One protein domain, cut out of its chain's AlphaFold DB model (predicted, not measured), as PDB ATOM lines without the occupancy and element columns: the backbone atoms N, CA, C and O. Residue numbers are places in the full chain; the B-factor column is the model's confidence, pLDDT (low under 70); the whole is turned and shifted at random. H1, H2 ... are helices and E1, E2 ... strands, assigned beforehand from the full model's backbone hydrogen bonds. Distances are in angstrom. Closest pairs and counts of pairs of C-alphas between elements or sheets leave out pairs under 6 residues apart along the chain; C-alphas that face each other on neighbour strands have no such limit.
ATOM      1  N   PRO A   2     179.035 181.615 211.605       94.19
ATOM      2  CA  PRO A   2     180.197 182.332 212.135       94.19
ATOM      3  C   PRO A   2     179.841 183.034 213.451       94.19
ATOM      4  O   PRO A   2     178.773 183.639 213.532       94.19
ATOM      5  N   PHE A   3     180.699 182.929 214.463       95.31
ATOM      6  CA  PHE A   3     180.452 183.497 215.784       95.31
ATOM      7  C   PHE A   3     181.713 184.153 216.350       95.31
ATOM      8  O   PHE A   3     182.774 183.525 216.381       95.31
ATOM      9  N   SER A   4     181.559 185.385 216.835       94.81
ATOM     10  CA  SER A   4     182.497 186.083 217.714       94.81
ATOM     11  C   SER A   4     181.699 186.793 218.801       94.81
ATOM     12  O   SER A   4     180.693 187.419 218.485       94.81
ATOM     13  N   TRP A   5     182.153 186.754 220.055       94.56
ATOM     14  CA  TRP A   5     181.513 187.490 221.153       94.56
ATOM     15  C   TRP A   5     181.466 189.007 220.928       94.56
ATOM     16  O   TRP A   5     180.576 189.658 221.458       94.56
ATOM     17  N   GLU A   6     182.332 189.549 220.067       91.69
ATOM     18  CA  GLU A   6     182.274 190.946 219.599       91.69
ATOM     19  C   GLU A   6     180.924 191.323 218.962       91.69
ATOM     20  O   GLU A   6     180.564 192.494 218.947       91.69
ATOM     21  N   ASP A   7     180.186 190.349 218.417       91.69
ATOM     22  CA  ASP A   7     178.871 190.575 217.807       91.69
ATOM     23  C   ASP A   7     177.709 190.398 218.809       91.69
ATOM     24  O   ASP A   7     176.557 190.650 218.455       91.69
ATOM     25  N   TRP A   8     177.985 189.910 220.027       92.19
ATOM     26  CA  TRP A   8     176.972 189.431 220.982       92.19
ATOM     27  C   TRP A   8     177.053 190.067 222.370       92.19
ATOM     28  O   TRP A   8     176.073 189.991 223.103       92.19
ATOM     29  N   ALA A   9     178.181 190.673 222.728       90.00
ATOM     30  CA  ALA A   9     178.387 191.383 223.983       90.00
ATOM     31  C   ALA A   9     179.055 192.733 223.704       90.00
ATOM     32  O   ALA A   9     179.863 192.853 222.778       90.00
ATOM     33  N   ASP A  10     178.748 193.747 224.511       85.62
ATOM     34  CA  ASP A  10     179.422 195.036 224.391       85.62
ATOM     35  C   ASP A  10     180.837 194.957 224.979       85.62
ATOM     36  O   ASP A  10     181.029 194.719 226.177       85.62
ATOM     37  N   LEU A  11     181.827 195.152 224.109       88.62
ATOM     38  CA  LEU A  11     183.255 195.162 224.425       88.62
ATOM     39  C   LEU A  11     183.881 196.557 224.240       88.62
ATOM     40  O   LEU A  11     185.103 196.696 224.291       88.62
ATOM     41  N   SER A  12     183.068 197.592 224.018       84.94
ATOM     42  CA  SER A  12     183.501 198.955 223.692       84.94
ATOM     43  C   SER A  12     184.369 199.593 224.771       84.94
ATOM     44  O   SER A  12     185.235 200.401 224.445       84.94
ATOM     45  N   ALA A  13     184.233 199.176 226.029       83.06
ATOM     46  CA  ALA A  13     185.101 199.632 227.111       83.06
ATOM     47  C   ALA A  13     186.593 199.329 226.860       83.06
ATOM     48  O   ALA A  13     187.469 200.075 227.305       83.06
ATOM     49  N   LEU A  14     186.898 198.280 226.086       89.56
ATOM     50  CA  LEU A  14     188.267 197.947 225.686       89.56
ATOM     51  C   LEU A  14     188.840 198.922 224.643       89.56
ATOM     52  O   LEU A  14     190.055 198.956 224.446       89.56
ATOM     53  N   ASN A  15     188.001 199.749 224.004       87.88
ATOM     54  CA  ASN A  15     188.434 200.703 222.981       87.88
ATOM     55  C   ASN A  15     189.443 201.725 223.519       87.88
ATOM     56  O   ASN A  15     190.303 202.189 222.771       87.88
ATOM     57  N   SER A  16     189.361 202.049 224.813       85.31
ATOM     58  CA  SER A  16     190.274 202.973 225.494       85.31
ATOM     59  C   SER A  16     191.740 202.507 225.492       85.31
ATOM     60  O   SER A  16     192.642 203.331 225.639       85.31
ATOM     61  N   PHE A  17     191.987 201.213 225.258       89.94
ATOM     62  CA  PHE A  17     193.324 200.612 225.216       89.94
ATOM     63  C   PHE A  17     193.853 200.381 223.793       89.94
ATOM     64  O   PHE A  17     195.006 199.985 223.613       89.94
ATOM     65  N   LEU A  18     193.041 200.613 222.757       88.50
ATOM     66  CA  LEU A  18     193.447 200.329 221.382       88.50
ATOM     67  C   LEU A  18     194.570 201.265 220.931       88.50
ATOM     68  O   LEU A  18     194.431 202.487 220.923       88.50
ATOM     69  N   GLY A  19     195.693 200.674 220.520       79.81
ATOM     70  CA  GLY A  19     196.880 201.415 220.090       79.81
ATOM     71  C   GLY A  19     197.699 202.034 221.229       79.81
ATOM     72  O   GLY A  19     198.614 202.808 220.945       79.81
ATOM     73  N   ALA A  20     197.405 201.707 222.491       81.06
ATOM     74  CA  ALA A  20     198.214 202.119 223.632       81.06
ATOM     75  C   ALA A  20     199.509 201.286 223.713       81.06
ATOM     76  O   ALA A  20     199.460 200.064 223.838       81.06
ATOM     77  N   GLU A  21     200.672 201.945 223.646       70.81
ATOM     78  CA  GLU A  21     201.982 201.262 223.645       70.81
ATOM     79  C   GLU A  21     202.324 200.585 224.990       70.81
ATOM     80  O   GLU A  21     203.073 199.612 225.001       70.81
ATOM     81  N   ASP A  22     201.748 201.053 226.105       77.88
ATOM     82  CA  ASP A  22     202.061 200.585 227.468       77.88
ATOM     83  C   ASP A  22     201.038 199.581 228.042       77.88
ATOM     84  O   ASP A  22     201.163 199.139 229.192       77.88
ATOM     85  N   SER A  23     200.000 199.219 227.286       90.75
ATOM     86  CA  SER A  23     198.972 198.282 227.747       90.75
ATOM     87  C   SER A  23     199.466 196.840 227.625       90.75
ATOM     88  O   SER A  23     199.593 196.297 226.533       90.75
ATOM     89  N   THR A  24     199.763 196.223 228.766       94.06
ATOM     90  CA  THR A  24     200.274 194.852 228.911       94.06
ATOM     91  C   THR A  24     199.581 194.193 230.099       94.06
ATOM     92  O   THR A  24     198.987 194.877 230.937       94.06
ATOM     93  N   CYS A  25     199.695 192.877 230.239       94.81
ATOM     94  CA  CYS A  25     199.256 192.175 231.440       94.81
ATOM     95  C   CYS A  25     199.921 192.754 232.694       94.81
ATOM     96  O   CYS A  25     199.239 193.008 233.685       94.81
ATOM     97  N   TYR A  26     201.230 193.035 232.649       93.81
ATOM     98  CA  TYR A  26     201.935 193.645 233.779       93.81
ATOM     99  C   TYR A  26     201.302 194.984 234.176       93.81
ATOM    100  O   TYR A  26     200.944 195.165 235.341       93.81
ATOM    101  N   SER A  27     201.138 195.919 233.232       93.31
ATOM    102  CA  SER A  27     200.567 197.233 233.552       93.31
ATOM    103  C   SER A  27     199.112 197.140 234.004       93.31
ATOM    104  O   SER A  27     198.720 197.884 234.903       93.31
ATOM    105  N   PHE A  28     198.341 196.186 233.478       93.69
ATOM    106  CA  PHE A  28     196.977 195.912 233.917       93.69
ATOM    107  C   PHE A  28     196.913 195.538 235.406       93.69
ATOM    108  O   PHE A  28     196.225 196.212 236.173       93.69
ATOM    109  N   PHE A  29     197.676 194.524 235.839       91.94
ATOM    110  CA  PHE A  29     197.660 194.065 237.237       91.94
ATOM    111  C   PHE A  29     198.073 195.156 238.230       91.94
ATOM    112  O   PHE A  29     197.545 195.216 239.338       91.94
ATOM    113  N   HIS A  30     198.993 196.034 237.829       89.62
ATOM    114  CA  HIS A  30     199.502 197.101 238.690       89.62
ATOM    115  C   HIS A  30     198.625 198.360 238.705       89.62
ATOM    116  O   HIS A  30     198.768 199.169 239.617       89.62
ATOM    117  N   SER A  31     197.751 198.555 237.712       89.00
ATOM    118  CA  SER A  31     196.878 199.737 237.624       89.00
ATOM    119  C   SER A  31     195.501 199.550 238.264       89.00
ATOM    120  O   SER A  31     194.870 200.551 238.583       89.00
ATOM    121  N   HIS A  32     195.069 198.306 238.493       87.38
ATOM    122  CA  HIS A  32     193.741 197.958 239.030       87.38
ATOM    123  C   HIS A  32     193.818 197.295 240.416       87.38
ATOM    124  O   HIS A  32     193.071 196.360 240.733       87.38
ATOM    125  N   ASP A  33     194.825 197.712 241.198       82.62
ATOM    126  CA  ASP A  33     195.069 197.288 242.575       82.62
ATOM    127  C   ASP A  33     194.864 195.775 242.795       82.62
ATOM    128  O   ASP A  33     194.174 195.369 243.731       82.62
ATOM    129  N   ILE A  34     195.423 194.907 241.946       86.50
ATOM    130  CA  ILE A  34     195.242 193.448 242.070       86.50
ATOM    131  C   ILE A  34     196.195 192.899 243.137       86.50
ATOM    132  O   ILE A  34     197.395 193.166 243.100       86.50
ATOM    133  N   ASP A  35     195.671 192.147 244.112       82.69
ATOM    134  CA  ASP A  35     196.478 191.571 245.202       82.69
ATOM    135  C   ASP A  35     197.125 190.248 244.774       82.69
ATOM    136  O   ASP A  35     196.618 189.166 245.064       82.69
ATOM    137  N   LEU A  36     198.210 190.339 244.004       84.62
ATOM    138  CA  LEU A  36     198.918 189.160 243.514       84.62
ATOM    139  C   LEU A  36     199.718 188.484 244.636       84.62
ATOM    140  O   LEU A  36     200.664 189.056 245.177       84.62
ATOM    141  N   ASP A  37     199.454 187.198 244.870       84.69
ATOM    142  CA  ASP A  37     200.239 186.342 245.778       84.69
ATOM    143  C   ASP A  37     201.625 185.953 245.204       84.69
ATOM    144  O   ASP A  37     202.339 185.092 245.732       84.69
ATOM    145  N   TYR A  38     202.024 186.556 244.082       86.31
ATOM    146  CA  TYR A  38     203.280 186.301 243.390       86.31
ATOM    147  C   TYR A  38     203.860 187.576 242.774       86.31
ATOM    148  O   TYR A  38     203.155 188.530 242.463       86.31
ATOM    149  N   THR A  39     205.176 187.583 242.555       86.56
ATOM    150  CA  THR A  39     205.845 188.671 241.833       86.56
ATOM    151  C   THR A  39     205.642 188.493 240.330       86.56
ATOM    152  O   THR A  39     206.090 187.494 239.768       86.56
ATOM    153  N   PHE A  40     204.974 189.454 239.696       87.81
ATOM    154  CA  PHE A  40     204.852 189.553 238.242       87.81
ATOM    155  C   PHE A  40     205.905 190.547 237.746       87.81
ATOM    156  O   PHE A  40     205.822 191.723 238.081       87.81
ATOM    157  N   GLU A  41     206.905 190.109 236.981       87.94
ATOM    158  CA  GLU A  41     207.985 190.984 236.504       87.94
ATOM    159  C   GLU A  41     207.684 191.584 235.120       87.94
ATOM    160  O   GLU A  41     207.328 190.866 234.192       87.94
ATOM    161  N   ALA A  42     207.894 192.896 234.949       86.81
ATOM    162  CA  ALA A  42     207.569 193.621 233.708       86.81
ATOM    163  C   ALA A  42     208.334 193.151 232.459       86.81
ATOM    164  O   ALA A  42     207.877 193.356 231.341       86.81
ATOM    165  N   ASN A  43     209.528 192.579 232.647       86.38
ATOM    166  CA  ASN A  43     210.416 192.182 231.551       86.38
ATOM    167  C   ASN A  43     210.329 190.684 231.223       86.38
ATOM    168  O   ASN A  43     211.019 190.223 230.312       86.38
ATOM    169  N   GLU A  44     209.553 189.913 231.986       88.75
ATOM    170  CA  GLU A  44     209.327 188.497 231.709       88.75
ATOM    171  C   GLU A  44     208.105 188.317 230.801       88.75
ATOM    172  O   GLU A  44     207.159 189.097 230.848       88.75
ATOM    173  N   SER A  45     208.119 187.275 229.964       91.81
ATOM    174  CA  SER A  45     206.971 186.961 229.105       91.81
ATOM    175  C   SER A  45     205.741 186.640 229.952       91.81
ATOM    176  O   SER A  45     205.813 185.815 230.868       91.81
ATOM    177  N   SER A  46     204.590 187.206 229.587       92.50
ATOM    178  CA  SER A  46     203.298 186.899 230.216       92.50
ATOM    179  C   SER A  46     202.959 185.404 230.176       92.50
ATOM    180  O   SER A  46     202.364 184.877 231.117       92.50
ATOM    181  N   SER A  47     203.431 184.679 229.155       93.00
ATOM    182  CA  SER A  47     203.264 183.224 229.054       93.00
ATOM    183  C   SER A  47     203.880 182.442 230.224       93.00
ATOM    184  O   SER A  47     203.361 181.384 230.583       93.00
ATOM    185  N   THR A  48     204.924 182.974 230.870       92.50
ATOM    186  CA  THR A  48     205.548 182.384 232.070       92.50
ATOM    187  C   THR A  48     204.587 182.361 233.261       92.50
ATOM    188  O   THR A  48     204.660 181.461 234.099       92.50
ATOM    189  N   TYR A  49     203.660 183.321 233.327       90.62
ATOM    190  CA  TYR A  49     202.716 183.484 234.432       90.62
ATOM    191  C   TYR A  49     201.305 182.983 234.117       90.62
ATOM    192  O   TYR A  49     200.470 182.991 235.017       90.62
ATOM    193  N   LEU A  50     201.034 182.510 232.894       91.06
ATOM    194  CA  LEU A  50     199.681 182.239 232.393       91.06
ATOM    195  C   LEU A  50     198.825 181.357 233.313       91.06
ATOM    196  O   LEU A  50     197.629 181.586 233.445       91.06
ATOM    197  N   THR A  51     199.420 180.357 233.968       88.75
ATOM    198  CA  THR A  51     198.692 179.447 234.872       88.75
ATOM    199  C   THR A  51     198.233 180.104 236.174       88.75
ATOM    200  O   THR A  51     197.503 179.476 236.932       88.75
ATOM    201  N   LYS A  52     198.738 181.302 236.479       87.94
ATOM    202  CA  LYS A  52     198.378 182.102 237.656       87.94
ATOM    203  C   LYS A  52     197.623 183.361 237.240       87.94
ATOM    204  O   LYS A  52     196.540 183.607 237.737       87.94
ATOM    205  N   SER A  53     198.181 184.112 236.290       88.81
ATOM    206  CA  SER A  53     197.640 185.399 235.852       88.81
ATOM    207  C   SER A  53     196.419 185.277 234.951       88.81
ATOM    208  O   SER A  53     195.681 186.244 234.801       88.81
ATOM    209  N   HIS A  54     196.258 184.147 234.258       94.06
ATOM    210  CA  HIS A  54     195.277 183.993 233.189       94.06
ATOM    211  C   HIS A  54     195.386 185.042 232.069       94.06
ATOM    212  O   HIS A  54     194.452 185.183 231.292       94.06
ATOM    213  N   CYS A  55     196.504 185.762 231.940       95.81
ATOM    214  CA  CYS A  55     196.651 186.889 231.016       95.81
ATOM    215  C   CYS A  55     197.841 186.699 230.071       95.81
ATOM    216  O   CYS A  55     198.933 186.340 230.519       95.81
ATOM    217  N   LEU A  56     197.633 186.985 228.783       96.44
ATOM    218  CA  LEU A  56     198.670 187.060 227.752       96.44
ATOM    219  C   LEU A  56     198.738 188.451 227.121       96.44
ATOM    220  O   LEU A  56     197.708 189.030 226.768       96.44
ATOM    221  N   ASP A  57     199.949 188.948 226.893       95.69
ATOM    222  CA  ASP A  57     200.137 190.143 226.076       95.69
ATOM    223  C   ASP A  57     199.762 189.845 224.617       95.69
ATOM    224  O   ASP A  57     199.707 188.685 224.189       95.69
ATOM    225  N   ASN A  58     199.489 190.890 223.832       94.81
ATOM    226  CA  ASN A  58     199.046 190.736 222.440       94.81
ATOM    227  C   ASN A  58     199.982 189.840 221.609       94.81
ATOM    228  O   ASN A  58     199.505 189.035 220.809       94.81
ATOM    229  N   GLU A  59     201.303 189.958 221.789       93.19
ATOM    230  CA  GLU A  59     202.276 189.184 221.011       93.19
ATOM    231  C   GLU A  59     202.162 187.676 221.285       93.19
ATOM    232  O   GLU A  59     202.199 186.866 220.356       93.19
ATOM    233  N   GLU A  60     202.027 187.278 222.548       95.25
ATOM    234  CA  GLU A  60     201.818 185.891 222.952       95.25
ATOM    235  C   GLU A  60     200.422 185.387 222.587       95.25
ATOM    236  O   GLU A  60     200.291 184.269 222.086       95.25
ATOM    237  N   TYR A  61     199.384 186.202 222.785       95.88
ATOM    238  CA  TYR A  61     198.007 185.822 222.482       95.88
ATOM    239  C   TYR A  61     197.792 185.543 220.988       95.88
ATOM    240  O   TYR A  61     197.186 184.529 220.632       95.88
ATOM    241  N   LEU A  62     198.358 186.366 220.100       95.19
ATOM    242  CA  LEU A  62     198.272 186.186 218.644       95.19
ATOM    243  C   LEU A  62     198.947 184.897 218.138       95.19
ATOM    244  O   LEU A  62     198.704 184.488 217.006       95.19
ATOM    245  N   LYS A  63     199.775 184.236 218.961       94.69
ATOM    246  CA  LYS A  63     200.381 182.925 218.652       94.69
ATOM    247  C   LYS A  63     199.457 181.750 219.006       94.69
ATOM    248  O   LYS A  63     199.805 180.602 218.731       94.69
ATOM    249  N   THR A  64     198.315 182.009 219.642       93.75
ATOM    250  CA  THR A  64     197.319 180.989 219.997       93.75
ATOM    251  C   THR A  64     196.303 180.784 218.865       93.75
ATOM    252  O   THR A  64     196.053 181.716 218.100       93.75
ATOM    253  N   PRO A  65     195.630 179.617 218.784       91.44
ATOM    254  CA  PRO A  65     194.571 179.397 217.795       91.44
ATOM    255  C   PRO A  65     193.408 180.400 217.880       91.44
ATOM    256  O   PRO A  65     192.798 180.718 216.864       91.44
ATOM    257  N   ALA A  66     193.093 180.907 219.078       89.19
ATOM    258  CA  ALA A  66     192.064 181.932 219.260       89.19
ATOM    259  C   ALA A  66     192.522 183.295 218.709       89.19
ATOM    260  O   ALA A  66     191.752 183.989 218.045       89.19
ATOM    261  N   GLY A  67     193.802 183.630 218.908       91.81
ATOM    262  CA  GLY A  67     194.421 184.846 218.389       91.81
ATOM    263  C   GLY A  67     194.456 184.924 216.861       91.81
ATOM    264  O   GLY A  67     194.335 186.018 216.317       91.81
ATOM    265  N   GLU A  68     194.528 183.790 216.153       90.38
ATOM    266  CA  GLU A  68     194.515 183.750 214.677       90.38
ATOM    267  C   GLU A  68     193.234 184.336 214.054       90.38
ATOM    268  O   GLU A  68     193.251 184.795 212.911       90.38
ATOM    269  N   LEU A  69     192.118 184.332 214.792       88.38
ATOM    270  CA  LEU A  69     190.828 184.860 214.334       88.38
ATOM    271  C   LEU A  69     190.642 186.355 214.635       88.38
ATOM    272  O   LEU A  69     189.632 186.936 214.223       88.38
ATOM    273  N   LYS A  70     191.578 186.976 215.363       90.50
ATOM    274  CA  LYS A  70     191.438 188.334 215.902       90.50
ATOM    275  C   LYS A  70     192.204 189.363 215.084       90.50
ATOM    276  O   LYS A  70     193.207 189.067 214.441       90.50
ATOM    277  N   ASP A  71     191.707 190.600 215.103       88.94
ATOM    278  CA  ASP A  71     192.449 191.739 214.569       88.94
ATOM    279  C   ASP A  71     193.496 192.200 215.587       88.94
ATOM    280  O   ASP A  71     193.094 192.647 216.661       88.94
ATOM    281  N   PRO A  72     194.802 192.195 215.268       90.25
ATOM    282  CA  PRO A  72     195.808 192.787 216.144       90.25
ATOM    283  C   PRO A  72     195.512 194.246 216.525       90.25
ATOM    284  O   PRO A  72     195.891 194.675 217.611       90.25
ATOM    285  N   ALA A  73     194.833 195.009 215.658       89.25
ATOM    286  CA  ALA A  73     194.490 196.408 215.914       89.25
ATOM    287  C   ALA A  73     193.325 196.598 216.902       89.25
ATOM    288  O   ALA A  73     193.107 197.718 217.357       89.25
ATOM    289  N   LEU A  74     192.578 195.533 217.214       88.62
ATOM    290  CA  LEU A  74     191.422 195.555 218.119       88.62
ATOM    291  C   LEU A  74     191.712 194.864 219.462       88.62
ATOM    292  O   LEU A  74     190.783 194.567 220.207       88.62
ATOM    293  N   LEU A  75     192.982 194.586 219.773       93.31
ATOM    294  CA  LEU A  75     193.367 193.969 221.042       93.31
ATOM    295  C   LEU A  75     193.810 195.022 222.073       93.31
ATOM    296  O   LEU A  75     194.593 195.912 221.727       93.31
ATOM    297  N   PRO A  76     193.399 194.892 223.348       94.44
ATOM    298  CA  PRO A  76     193.650 195.888 224.392       94.44
ATOM    299  C   PRO A  76     195.057 195.816 225.007       94.44
ATOM    300  O   PRO A  76     195.363 196.584 225.909       94.44
ATOM    301  N   GLY A  77     195.912 194.878 224.582       95.00
ATOM    302  CA  GLY A  77     197.250 194.691 225.156       95.00
ATOM    303  C   GLY A  77     197.326 193.603 226.229       95.00
ATOM    304  O   GLY A  77     198.381 193.006 226.410       95.00
ATOM    305  N   PHE A  78     196.203 193.289 226.879       95.75
ATOM    306  CA  PHE A  78     196.056 192.246 227.901       95.75
ATOM    307  C   PHE A  78     194.882 191.316 227.547       95.75
ATOM    308  O   PHE A  78     193.736 191.749 227.436       95.75
ATOM    309  N   ASN A  79     195.150 190.027 227.345       96.50
ATOM    310  CA  ASN A  79     194.188 189.060 226.801       96.50
ATOM    311  C   ASN A  79     193.964 187.931 227.803       96.50
ATOM    312  O   ASN A  79     194.837 187.077 227.991       96.50
ATOM    313  N   PHE A  80     192.807 187.941 228.463       96.44
ATOM    314  CA  PHE A  80     192.503 186.991 229.525       96.44
ATOM    315  C   PHE A  80     191.944 185.665 228.996       96.44
ATOM    316  O   PHE A  80     191.114 185.636 228.089       96.44
ATOM    317  N   ASN A  81     192.380 184.551 229.587       94.75
ATOM    318  CA  ASN A  81     191.889 183.202 229.301       94.75
ATOM    319  C   ASN A  81     191.054 182.576 230.426       94.75
ATOM    320  O   ASN A  81     190.635 181.425 230.312       94.75
ATOM    321  N   GLY A  82     190.804 183.336 231.487       93.19
ATOM    322  CA  GLY A  82     190.023 182.920 232.638       93.19
ATOM    323  C   GLY A  82     189.857 184.056 233.639       93.19
ATOM    324  O   GLY A  82     190.278 185.191 233.392       93.19
ATOM    325  N   GLN A  83     189.231 183.719 234.760       91.38
ATOM    326  CA  GLN A  83     189.030 184.630 235.876       91.38
ATOM    327  C   GLN A  83     190.359 184.971 236.558       91.38
ATOM    328  O   GLN A  83     191.220 184.106 236.732       91.38
ATOM    329  N   ILE A  84     190.488 186.211 237.021       87.38
ATOM    330  CA  ILE A  84     191.472 186.574 238.042       87.38
ATOM    331  C   ILE A  84     190.952 186.079 239.394       87.38
ATOM    332  O   ILE A  84     189.980 186.610 239.932       87.38
ATOM    333  N   ASN A  85     191.586 185.040 239.936       80.81
ATOM    334  CA  ASN A  85     191.161 184.442 241.205       80.81
ATOM    335  C   ASN A  85     191.471 185.359 242.399       80.81
ATOM    336  O   ASN A  85     190.798 185.303 243.431       80.81
ATOM    337  N   GLU A  86     192.486 186.207 242.261       86.75
ATOM    338  CA  GLU A  86     192.880 187.218 243.227       86.75
ATOM    339  C   GLU A  86     191.832 188.330 243.354       86.75
ATOM    340  O   GLU A  86     191.136 188.698 242.405       86.75
ATOM    341  N   LYS A  87     191.734 188.919 244.549       86.75
ATOM    342  CA  LYS A  87     190.841 190.059 244.762       86.75
ATOM    343  C   LYS A  87     191.382 191.283 244.020       86.75
ATOM    344  O   LYS A  87     192.548 191.651 244.186       86.75
ATOM    345  N   SER A  88     190.508 191.957 243.284       87.50
ATOM    346  CA  SER A  88     190.790 193.196 242.546       87.50
ATOM    347  C   SER A  88     189.733 194.255 242.875       87.50
ATOM    348  O   SER A  88     188.713 193.951 243.508       87.50
ATOM    349  N   ASP A  89     189.982 195.511 242.504       87.19
ATOM    350  CA  ASP A  89     188.885 196.464 242.371       87.19
ATOM    351  C   ASP A  89     187.884 195.985 241.294       87.19
ATOM    352  O   ASP A  89     188.173 195.107 240.475       87.19
ATOM    353  N   PHE A  90     186.655 196.504 241.314       86.06
ATOM    354  CA  PHE A  90     185.638 196.008 240.382       86.06
ATOM    355  C   PHE A  90     185.901 196.434 238.925       86.06
ATOM    356  O   PHE A  90     185.380 195.791 238.018       86.06
ATOM    357  N   ILE A  91     186.717 197.468 238.680       88.19
ATOM    358  CA  ILE A  91     187.086 197.904 237.325       88.19
ATOM    359  C   ILE A  91     188.050 196.889 236.697       88.19
ATOM    360  O   ILE A  91     187.890 196.519 235.534       88.19
ATOM    361  N   GLY A  92     188.998 196.365 237.474       90.56
ATOM    362  CA  GLY A  92     189.853 195.252 237.078       90.56
ATOM    363  C   GLY A  92     189.039 193.998 236.760       90.56
ATOM    364  O   GLY A  92     189.252 193.379 235.719       90.56
ATOM    365  N   GLN A  93     188.047 193.655 237.588       91.19
ATOM    366  CA  GLN A  93     187.152 192.524 237.301       91.19
ATOM    367  C   GLN A  93     186.304 192.745 236.037       91.19
ATOM    368  O   GLN A  93     186.165 191.838 235.216       91.19
ATOM    369  N   PHE A  94     185.796 193.961 235.829       91.31
ATOM    370  CA  PHE A  94     185.078 194.346 234.614       91.31
ATOM    371  C   PHE A  94     185.941 194.164 233.358       91.31
ATOM    372  O   PHE A  94     185.537 193.489 232.411       91.31
ATOM    373  N   TYR A  95     187.172 194.681 233.346       92.62
ATOM    374  CA  TYR A  95     188.063 194.499 232.199       92.62
ATOM    375  C   TYR A  95     188.542 193.054 232.024       92.62
ATOM    376  O   TYR A  95     188.734 192.625 230.883       92.62
ATOM    377  N   ASN A  96     188.696 192.285 233.111       94.25
ATOM    378  CA  ASN A  96     188.963 190.849 233.034       94.25
ATOM    379  C   ASN A  96     187.844 190.127 232.270       94.25
ATOM    380  O   ASN A  96     188.147 189.407 231.317       94.25
ATOM    381  N   ALA A  97     186.580 190.392 232.611       95.06
ATOM    382  CA  ALA A  97     185.409 189.836 231.935       95.06
ATOM    383  C   ALA A  97     185.377 190.192 230.439       95.06
ATOM    384  O   ALA A  97     185.333 189.314 229.574       95.06
ATOM    385  N   LYS A  98     185.489 191.487 230.108       94.06
ATOM    386  CA  LYS A  98     185.450 191.964 228.713       94.06
ATOM    387  C   LYS A  98     186.594 191.397 227.874       94.06
ATOM    388  O   LYS A  98     186.375 190.943 226.751       94.06
ATOM    389  N   SER A  99     187.810 191.378 228.417       95.88
ATOM    390  CA  SER A  99     188.970 190.796 227.736       95.88
ATOM    391  C   SER A  99     188.833 189.277 227.571       95.88
ATOM    392  O   SER A  99     189.177 188.752 226.509       95.88
ATOM    393  N   TYR A 100     188.271 188.571 228.559       96.81
ATOM    394  CA  TYR A 100     187.980 187.139 228.460       96.81
ATOM    395  C   TYR A 100     187.001 186.827 227.322       96.81
ATOM    396  O   TYR A 100     187.293 185.957 226.494       96.81
ATOM    397  N   LEU A 101     185.888 187.566 227.227       95.69
ATOM    398  CA  LEU A 101     184.917 187.423 226.135       95.69
ATOM    399  C   LEU A 101     185.542 187.712 224.767       95.69
ATOM    400  O   LEU A 101     185.315 186.966 223.813       95.69
ATOM    401  N   LEU A 102     186.373 188.756 224.669       94.62
ATOM    402  CA  LEU A 102     187.089 189.080 223.436       94.62
ATOM    403  C   LEU A 102     188.052 187.960 223.017       94.62
ATOM    404  O   LEU A 102     188.181 187.686 221.821       94.62
ATOM    405  N   SER A 103     188.740 187.350 223.983       93.81
ATOM    406  CA  SER A 103     189.942 186.553 223.728       93.81
ATOM    407  C   SER A 103     189.686 185.049 223.733       93.81
ATOM    408  O   SER A 103     189.986 184.356 222.763       93.81
ATOM    409  N   ALA A 104     189.154 184.511 224.828       93.31
ATOM    410  CA  ALA A 104     189.218 183.076 225.103       93.31
ATOM    411  C   ALA A 104     187.861 182.399 225.286       93.31
ATOM    412  O   ALA A 104     187.805 181.167 225.262       93.31
ATOM    413  N   ALA A 105     186.784 183.166 225.469       95.44
ATOM    414  CA  ALA A 105     185.453 182.599 225.624       95.44
ATOM    415  C   ALA A 105     185.071 181.772 224.378       95.44
ATOM    416  O   ALA A 105     185.099 182.286 223.251       95.44
ATOM    417  N   PRO A 106     184.728 180.481 224.540       94.38
ATOM    418  CA  PRO A 106     184.357 179.645 223.409       94.38
ATOM    419  C   PRO A 106     183.017 180.107 222.810       94.38
ATOM    420  O   PRO A 106     182.197 180.708 223.510       94.38
ATOM    421  N   PRO A 107     182.750 179.814 221.525       95.56
ATOM    422  CA  PRO A 107     181.396 179.894 220.997       95.56
ATOM    423  C   PRO A 107     180.475 178.932 221.761       95.56
ATOM    424  O   PRO A 107     180.917 177.817 222.070       95.56
ATOM    425  N   PRO A 108     179.203 179.299 221.987       97.00
ATOM    426  CA  PRO A 108     178.233 178.380 222.570       97.00
ATOM    427  C   PRO A 108     178.037 177.154 221.665       97.00
ATOM    428  O   PRO A 108     178.253 177.209 220.459       97.00
ATOM    429  N   PHE A 235     180.835 177.034 239.457       95.50
ATOM    430  CA  PHE A 235     180.406 178.405 239.183       95.50
ATOM    431  C   PHE A 235     181.271 179.426 239.920       95.50
ATOM    432  O   PHE A 235     181.718 179.181 241.042       95.50
ATOM    433  N   HIS A 236     181.529 180.559 239.271       93.81
ATOM    434  CA  HIS A 236     182.448 181.572 239.769       93.81
ATOM    435  C   HIS A 236     181.823 182.963 239.661       93.81
ATOM    436  O   HIS A 236     181.562 183.469 238.570       93.81
ATOM    437  N   GLU A 237     181.595 183.571 240.818       94.31
ATOM    438  CA  GLU A 237     181.099 184.932 240.961       94.31
ATOM    439  C   GLU A 237     182.241 185.951 240.845       94.31
ATOM    440  O   GLU A 237     183.426 185.602 240.937       94.31
ATOM    441  N   VAL A 238     181.898 187.227 240.687       93.12
ATOM    442  CA  VAL A 238     182.871 188.323 240.658       93.12
ATOM    443  C   VAL A 238     183.521 188.505 242.035       93.12
ATOM    444  O   VAL A 238     182.848 188.711 243.042       93.12
ATOM    445  N   ASN A 239     184.857 188.480 242.081       88.19
ATOM    446  CA  ASN A 239     185.623 188.557 243.329       88.19
ATOM    447  C   ASN A 239     186.235 189.953 243.551       88.19
ATOM    448  O   ASN A 239     187.373 190.231 243.154       88.19
ATOM    449  N   VAL A 240     185.483 190.842 244.205       89.06
ATOM    450  CA  VAL A 240     185.921 192.218 244.504       89.06
ATOM    451  C   VAL A 240     186.561 192.329 245.893       89.06
ATOM    452  O   VAL A 240     186.199 191.640 246.852       89.06
ATOM    453  N   LYS A 241     187.518 193.251 246.042       87.06
ATOM    454  CA  LYS A 241     188.013 193.709 247.350       87.06
ATOM    455  C   LYS A 241     186.896 194.394 248.146       87.06
ATOM    456  O   LYS A 241     186.627 195.574 247.962       87.06
ATOM    457  N   TRP A 242     186.274 193.653 249.058       83.31
ATOM    458  CA  TRP A 242     185.181 194.143 249.903       83.31
ATOM    459  C   TRP A 242     185.635 194.500 251.334       83.31
ATOM    460  O   TRP A 242     186.386 193.738 251.945       83.31
ATOM    461  N   TYR A 243     185.186 195.598 251.955       81.81
ATOM    462  CA  TYR A 243     184.373 196.699 251.410       81.81
ATOM    463  C   TYR A 243     185.190 197.562 250.439       81.81
ATOM    464  O   TYR A 243     186.355 197.855 250.723       81.81
ATOM    465  N   ALA A 244     184.583 198.000 249.334       78.19
ATOM    466  CA  ALA A 244     185.260 198.821 248.331       78.19
ATOM    467  C   ALA A 244     184.741 200.263 248.312       78.19
ATOM    468  O   ALA A 244     183.625 200.565 248.740       78.19
ATOM    469  N   LYS A 245     185.579 201.165 247.796       79.06
ATOM    470  CA  LYS A 245     185.199 202.542 247.486       79.06
ATOM    471  C   LYS A 245     185.415 202.806 246.009       79.06
ATOM    472  O   LYS A 245     186.448 202.424 245.470       79.06
ATOM    473  N   TYR A 246     184.481 203.514 245.397       77.50
ATOM    474  CA  TYR A 246     184.562 203.960 244.015       77.50
ATOM    475  C   TYR A 246     184.124 205.415 243.941       77.50
ATOM    476  O   TYR A 246     183.197 205.805 244.639       77.50
ATOM    477  N   ASN A 247     184.841 206.249 243.185       73.31
ATOM    478  CA  ASN A 247     184.530 207.677 243.013       73.31
ATOM    479  C   ASN A 247     184.250 208.466 244.315       73.31
ATOM    480  O   ASN A 247     183.559 209.483 244.313       73.31
ATOM    481  N   GLY A 248     184.849 208.041 245.434       74.75
ATOM    482  CA  GLY A 248     184.734 208.704 246.734       74.75
ATOM    483  C   GLY A 248     183.583 208.226 247.628       74.75
ATOM    484  O   GLY A 248     183.516 208.681 248.772       74.75
ATOM    485  N   HIS A 249     182.738 207.291 247.177       79.50
ATOM    486  CA  HIS A 249     181.682 206.654 247.979       79.50
ATOM    487  C   HIS A 249     181.918 205.148 248.160       79.50
ATOM    488  O   HIS A 249     182.801 204.563 247.536       79.50
ATOM    489  N   GLU A 250     181.181 204.537 249.086       84.06
ATOM    490  CA  GLU A 250     181.172 203.083 249.291       84.06
ATOM    491  C   GLU A 250     180.232 202.438 248.274       84.06
ATOM    492  O   GLU A 250     179.087 202.872 248.146       84.06
ATOM    493  N   ILE A 251     180.717 201.425 247.556       82.88
ATOM    494  CA  ILE A 251     179.889 200.675 246.604       82.88
ATOM    495  C   ILE A 251     178.850 199.828 247.350       82.88
ATOM    496  O   ILE A 251     179.088 199.398 248.483       82.88
ATOM    497  N   LYS A 252     177.696 199.593 246.721       83.12
ATOM    498  CA  LYS A 252     176.568 198.873 247.341       83.12
ATOM    499  C   LYS A 252     176.576 197.371 247.066       83.12
ATOM    500  O   LYS A 252     176.053 196.614 247.875       83.12
ATOM    501  N   GLU A 253     177.212 196.958 245.976       87.12
ATOM    502  CA  GLU A 253     177.202 195.584 245.475       87.12
ATOM    503  C   GLU A 253     178.574 194.923 245.648       87.12
ATOM    504  O   GLU A 253     179.611 195.555 245.451       87.12
ATOM    505  N   ASN A 254     178.601 193.641 246.020       89.25
ATOM    506  CA  ASN A 254     179.841 192.927 246.355       89.25
ATOM    507  C   ASN A 254     180.339 191.960 245.259       89.25
ATOM    508  O   ASN A 254     181.422 191.393 245.416       89.25
ATOM    509  N   GLY A 255     179.575 191.777 244.174       91.12
ATOM    510  CA  GLY A 255     179.894 190.863 243.067       91.12
ATOM    511  C   GLY A 255     179.337 189.443 243.187       91.12
ATOM    512  O   GLY A 255     179.429 188.689 242.222       91.12
ATOM    513  N   ALA A 256     178.721 189.080 244.316       91.94
ATOM    514  CA  ALA A 256     178.233 187.723 244.570       91.94
ATOM    515  C   ALA A 256     177.041 187.301 243.696       91.94
ATOM    516  O   ALA A 256     176.785 186.111 243.612       91.94
ATOM    517  N   HIS A 257     176.350 188.243 243.050       92.94
ATOM    518  CA  HIS A 257     175.184 187.992 242.189       92.94
ATOM    519  C   HIS A 257     175.502 188.163 240.690       92.94
ATOM    520  O   HIS A 257     174.608 188.338 239.867       92.94
ATOM    521  N   TYR A 258     176.792 188.125 240.325       94.56
ATOM    522  CA  TYR A 258     177.263 188.289 238.947       94.56
ATOM    523  C   TYR A 258     178.232 187.175 238.549       94.56
ATOM    524  O   TYR A 258     179.185 186.885 239.272       94.56
ATOM    525  N   ASP A 259     178.033 186.571 237.378       96.38
ATOM    526  CA  ASP A 259     178.987 185.650 236.761       96.38
ATOM    527  C   ASP A 259     180.166 186.438 236.188       96.38
ATOM    528  O   ASP A 259     179.992 187.388 235.418       96.38
ATOM    529  N   PHE A 260     181.388 186.028 236.535       95.06
ATOM    530  CA  PHE A 260     182.581 186.782 236.151       95.06
ATOM    531  C   PHE A 260     182.754 186.911 234.631       95.06
ATOM    532  O   PHE A 260     183.363 187.875 234.178       95.06
ATOM    533  N   ARG A 261     182.264 185.952 233.829       95.81
ATOM    534  CA  ARG A 261     182.491 185.940 232.373       95.81
ATOM    535  C   ARG A 261     181.745 187.068 231.685       95.81
ATOM    536  O   ARG A 261     182.240 187.601 230.699       95.81
ATOM    537  N   PHE A 262     180.566 187.397 232.197       95.19
ATOM    538  CA  PHE A 262     179.633 188.348 231.599       95.19
ATOM    539  C   PHE A 262     179.499 189.631 232.419       95.19
ATOM    540  O   PHE A 262     178.655 190.466 232.114       95.19
ATOM    541  N   PHE A 263     180.346 189.817 233.437       93.00
ATOM    542  CA  PHE A 263     180.288 190.988 234.295       93.00
ATOM    543  C   PHE A 263     180.509 192.280 233.503       93.00
ATOM    544  O   PHE A 263     181.586 192.535 232.952       93.00
ATOM    545  N   SER A 264     179.483 193.125 233.496       87.31
ATOM    546  CA  SER A 264     179.504 194.431 232.837       87.31
ATOM    547  C   SER A 264     179.546 195.588 233.823       87.31
ATOM    548  O   SER A 264     179.234 196.700 233.429       87.31
ATOM    549  N   GLY A 265     179.966 195.341 235.066       85.00
ATOM    550  CA  GLY A 265     179.998 196.333 236.134       85.00
ATOM    551  C   GLY A 265     178.727 196.331 236.988       85.00
ATOM    552  O   GLY A 265     177.729 195.699 236.656       85.00
ATOM    553  N   PHE A 266     178.791 197.017 238.128       85.31
ATOM    554  CA  PHE A 266     177.690 197.095 239.088       85.31
ATOM    555  C   PHE A 266     176.566 198.007 238.601       85.31
ATOM    556  O   PHE A 266     176.832 199.151 238.209       85.31
ATOM    557  N   LEU A 267     175.323 197.524 238.676       80.94
ATOM    558  CA  LEU A 267     174.120 198.276 238.308       80.94
ATOM    559  C   LEU A 267     173.968 199.560 239.140       80.94
ATOM    560  O   LEU A 267     173.482 200.572 238.625       80.94
ATOM    561  N   SER A 268     174.425 199.552 240.398       77.75
ATOM    562  CA  SER A 268     174.445 200.709 241.299       77.75
ATOM    563  C   SER A 268     175.433 201.789 240.881       77.75
ATOM    564  O   SER A 268     175.285 202.938 241.290       77.75
ATOM    565  N   GLU A 269     176.421 201.432 240.060       76.94
ATOM    566  CA  GLU A 269     177.520 202.305 239.647       76.94
ATOM    567  C   GLU A 269     177.428 202.729 238.168       76.94
ATOM    568  O   GLU A 269     178.268 203.494 237.696       76.94
ATOM    569  N   MET A 270     176.424 202.254 237.418       71.81
ATOM    570  CA  MET A 270     176.254 202.557 235.989       71.81
ATOM    571  C   MET A 270     175.906 204.046 235.733       71.81
ATOM    572  O   MET A 270     174.889 204.527 236.251       71.81
ATOM    573  N   PRO A 271     176.669 204.781 234.889       59.53
ATOM    574  CA  PRO A 271     176.405 206.185 234.551       59.53
ATOM    575  C   PRO A 271     175.005 206.467 233.973       59.53
ATOM    576  O   PRO A 271     174.511 205.770 233.091       59.53
ATOM    577  N   SER A 272     174.383 207.572 234.399       51.78
ATOM    578  CA  SER A 272     173.020 207.966 233.990       51.78
ATOM    579  C   SER A 272     172.890 208.425 232.528       51.78
ATOM    580  O   SER A 272     171.814 208.330 231.939       51.78
ATOM    581  N   ALA A 273     173.975 208.907 231.910       48.22
ATOM    582  CA  ALA A 273     173.969 209.418 230.533       48.22
ATOM    583  C   ALA A 273     173.830 208.313 229.465       48.22
ATOM    584  O   ALA A 273     173.393 208.588 228.342       48.22
ATOM    585  N   GLU A 274     174.132 207.069 229.831       48.50
ATOM    586  CA  GLU A 274     174.314 205.929 228.926       48.50
ATOM    587  C   GLU A 274     173.294 204.821 229.181       48.50
ATOM    588  O   GLU A 274     173.569 203.648 228.970       48.50
ATOM    589  N   ALA A 275     172.081 205.225 229.585       47.38
ATOM    590  CA  ALA A 275     170.878 204.397 229.641       47.38
ATOM    591  C   ALA A 275     170.486 203.865 228.246       47.38
ATOM    592  O   ALA A 275     169.504 204.283 227.636       47.38
ATOM    593  N   THR A 276     171.319 202.992 227.699       47.50
ATOM    594  CA  THR A 276     170.899 201.909 226.828       47.50
ATOM    595  C   THR A 276     171.012 200.650 227.670       47.50
ATOM    596  O   THR A 276     171.924 200.526 228.481       47.50
ATOM    597  N   VAL A 277     170.076 199.729 227.491       47.12
ATOM    598  CA  VAL A 277     169.903 198.508 228.293       47.12
ATOM    599  C   VAL A 277     171.139 197.571 228.255       47.12
ATOM    600  O   VAL A 277     171.124 196.524 228.887       47.12
ATOM    601  N   HIS A 278     172.222 197.916 227.539       47.88
ATOM    602  CA  HIS A 278     173.228 196.938 227.111       47.88
ATOM    603  C   HIS A 278     174.716 197.292 227.289       47.88
ATOM    604  O   HIS A 278     175.523 196.407 227.025       47.88
ATOM    605  N   SER A 279     175.114 198.484 227.760       47.53
ATOM    606  CA  SER A 279     176.463 198.707 228.337       47.53
ATOM    607  C   SER A 279     176.673 200.148 228.797       47.53
ATOM    608  O   SER A 279     176.319 201.070 228.060       47.53
ATOM    609  N   PRO A 280     177.371 200.367 229.920       51.09
ATOM    610  CA  PRO A 280     177.983 201.648 230.231       51.09
ATOM    611  C   PRO A 280     179.462 201.684 229.819       51.09
ATOM    612  O   PRO A 280     180.224 200.742 230.044       51.09
ATOM    613  N   GLU A 281     179.904 202.814 229.292       53.62
ATOM    614  CA  GLU A 281     181.272 203.296 229.396       53.62
ATOM    615  C   GLU A 281     181.470 203.761 230.849       53.62
ATOM    616  O   GLU A 281     181.082 204.860 231.252       53.62
ATOM    617  N   TYR A 282     182.051 202.895 231.688       62.03
ATOM    618  CA  TYR A 282     182.521 203.321 233.006       62.03
ATOM    619  C   TYR A 282     183.651 204.328 232.810       62.03
ATOM    620  O   TYR A 282     184.801 203.954 232.587       62.03
ATOM    621  N   ASP A 283     183.319 205.613 232.896       59.16
ATOM    622  CA  ASP A 283     184.296 206.693 232.916       59.16
ATOM    623  C   ASP A 283     184.595 207.077 234.377       59.16
ATOM    624  O   ASP A 283     183.870 207.889 234.960       59.16
ATOM    625  N   PRO A 284     185.665 206.539 234.997       53.38
ATOM    626  CA  PRO A 284     186.035 206.877 236.371       53.38
ATOM    627  C   PRO A 284     186.387 208.364 236.559       53.38
ATOM    628  O   PRO A 284     186.505 208.825 237.693       53.38
ATOM    629  N   ALA A 285     186.551 209.147 235.482       53.75
ATOM    630  CA  ALA A 285     186.756 210.589 235.565       53.75
ATOM    631  C   ALA A 285     185.442 211.394 235.616       53.75
ATOM    632  O   ALA A 285     185.484 212.595 235.909       53.75
ATOM    633  N   LYS A 286     184.283 210.774 235.352       54.09
ATOM    634  CA  LYS A 286     182.970 211.431 235.396       54.09
ATOM    635  C   LYS A 286     182.173 210.965 236.622       54.09
ATOM    636  O   LYS A 286     181.787 209.802 236.695       54.09
ATOM    637  N   PRO A 287     181.875 211.855 237.585       52.31
ATOM    638  CA  PRO A 287     180.982 211.505 238.683       52.31
ATOM    639  C   PRO A 287     179.575 211.202 238.150       52.31
ATOM    640  O   PRO A 287     179.050 211.942 237.316       52.31
ATOM    641  N   VAL A 288     178.965 210.128 238.656       53.59
ATOM    642  CA  VAL A 288     177.567 209.786 238.372       53.59
ATOM    643  C   VAL A 288     176.673 210.831 239.040       53.59
ATOM    644  O   VAL A 288     176.727 211.022 240.257       53.59
ATOM    645  N   ASP A 289     175.865 211.542 238.251       53.41
ATOM    646  CA  ASP A 289     174.865 212.462 238.792       53.41
ATOM    647  C   ASP A 289     173.600 211.689 239.190       53.41
ATOM    648  O   ASP A 289     172.693 211.481 238.380       53.41
ATOM    649  N   TYR A 290     173.554 211.271 240.454       51.69
ATOM    650  CA  TYR A 290     172.396 210.609 241.062       51.69
ATOM    651  C   TYR A 290     171.179 211.538 241.233       51.69
ATOM    652  O   TYR A 290     170.080 211.060 241.485       51.69
ATOM    653  N   ALA A 291     171.330 212.865 241.108       46.97
ATOM    654  CA  ALA A 291     170.195 213.788 241.198       46.97
ATOM    655  C   ALA A 291     169.381 213.840 239.891       46.97
ATOM    656  O   ALA A 291     168.210 214.228 239.900       46.97
ATOM    657  N   LEU A 292     169.998 213.433 238.776       45.19
ATOM    658  CA  LEU A 292     169.395 213.364 237.444       45.19
ATOM    659  C   LEU A 292     169.166 211.927 236.957       45.19
ATOM    660  O   LEU A 292     168.716 211.752 235.826       45.19
ATOM    661  N   SER A 293     169.450 210.898 237.766       46.84
ATOM    662  CA  SER A 293     169.165 209.516 237.386       46.84
ATOM    663  C   SER A 293     167.652 209.326 237.334       46.84
ATOM    664  O   SER A 293     166.972 209.227 238.350       46.84
ATOM    665  N   ILE A 294     167.108 209.346 236.123       47.12
ATOM    666  CA  ILE A 294     165.712 208.983 235.844       47.12
ATOM    667  C   ILE A 294     165.483 207.483 236.105       47.12
ATOM    668  O   ILE A 294     164.353 207.033 236.237       47.12
ATOM    669  N   ASP A 295     166.581 206.750 236.249       51.53
ATOM    670  CA  ASP A 295     166.636 205.316 236.402       51.53
ATOM    671  C   ASP A 295     167.167 204.975 237.802       51.53
ATOM    672  O   ASP A 295     168.316 205.282 238.145       51.53
ATOM    673  N   ASN A 296     166.296 204.422 238.645       61.25
ATOM    674  CA  ASN A 296     166.680 203.859 239.931       61.25
ATOM    675  C   ASN A 296     167.287 202.471 239.681       61.25
ATOM    676  O   ASN A 296     166.663 201.642 239.030       61.25
TER     677      ASN A 296
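What this domain is: This is residues 2 to 108 and 235 to 296 of the 716 residues of an uncharacterized protein of Pichia membranifaciens (UniProt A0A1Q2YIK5). In a domain with little regular structure, helix H5 runs through the middle; H1 and, through E2, the antiparallel sheet E1 E2 pack on it, while residues 235 to 296 hold no named element. The 169 printed residues include H1 H2 H3 E1 H4 E2 H5, mostly helix, with 41 residues. The whole is compact, radius of gyration of the C-alphas 16.0 A, spans 48 by 39 by 34 A.

Where its parts are: H1, residues 12 to 17, begins at C-alpha 12 (183.501, 198.955, 223.692). H2 is residues 25 to 31, H3 50 to 53, E1 55 to 57, H4 58 to 61, E2 78 to 80. H5, residues 90 to 103, spans 19.6 A, ending at C-alpha 103 (189.942, 186.553, 223.728).

How they stand to each other: H1 touches H5 residues 95 to 99 alone, about perpendicular at 83 degrees; closest C-alphas Leu 14 and Lys 98, 7.3 A. Closest C-alphas elsewhere: H2 and E2, Cys 25 and Phe 78, 4.8 A; E2 and H5, Phe 80 and Tyr 100, 4.6 A. N 56 and O 79 of E1 and E2 are within hydrogen-bond range, 2.9 A. Every O i to N i+4 pair is within range in H2 and H5; H1 has 0 of 2, but 2 of 3 O i to N i+3.

The domain as a whole: Residues 109 to 234 are cut out, C-alphas 108 and 235 being 16.8 A apart. Links H2 to H3 and H4 to E2 are long. Residues 271 to 296 have pLDDT under 70.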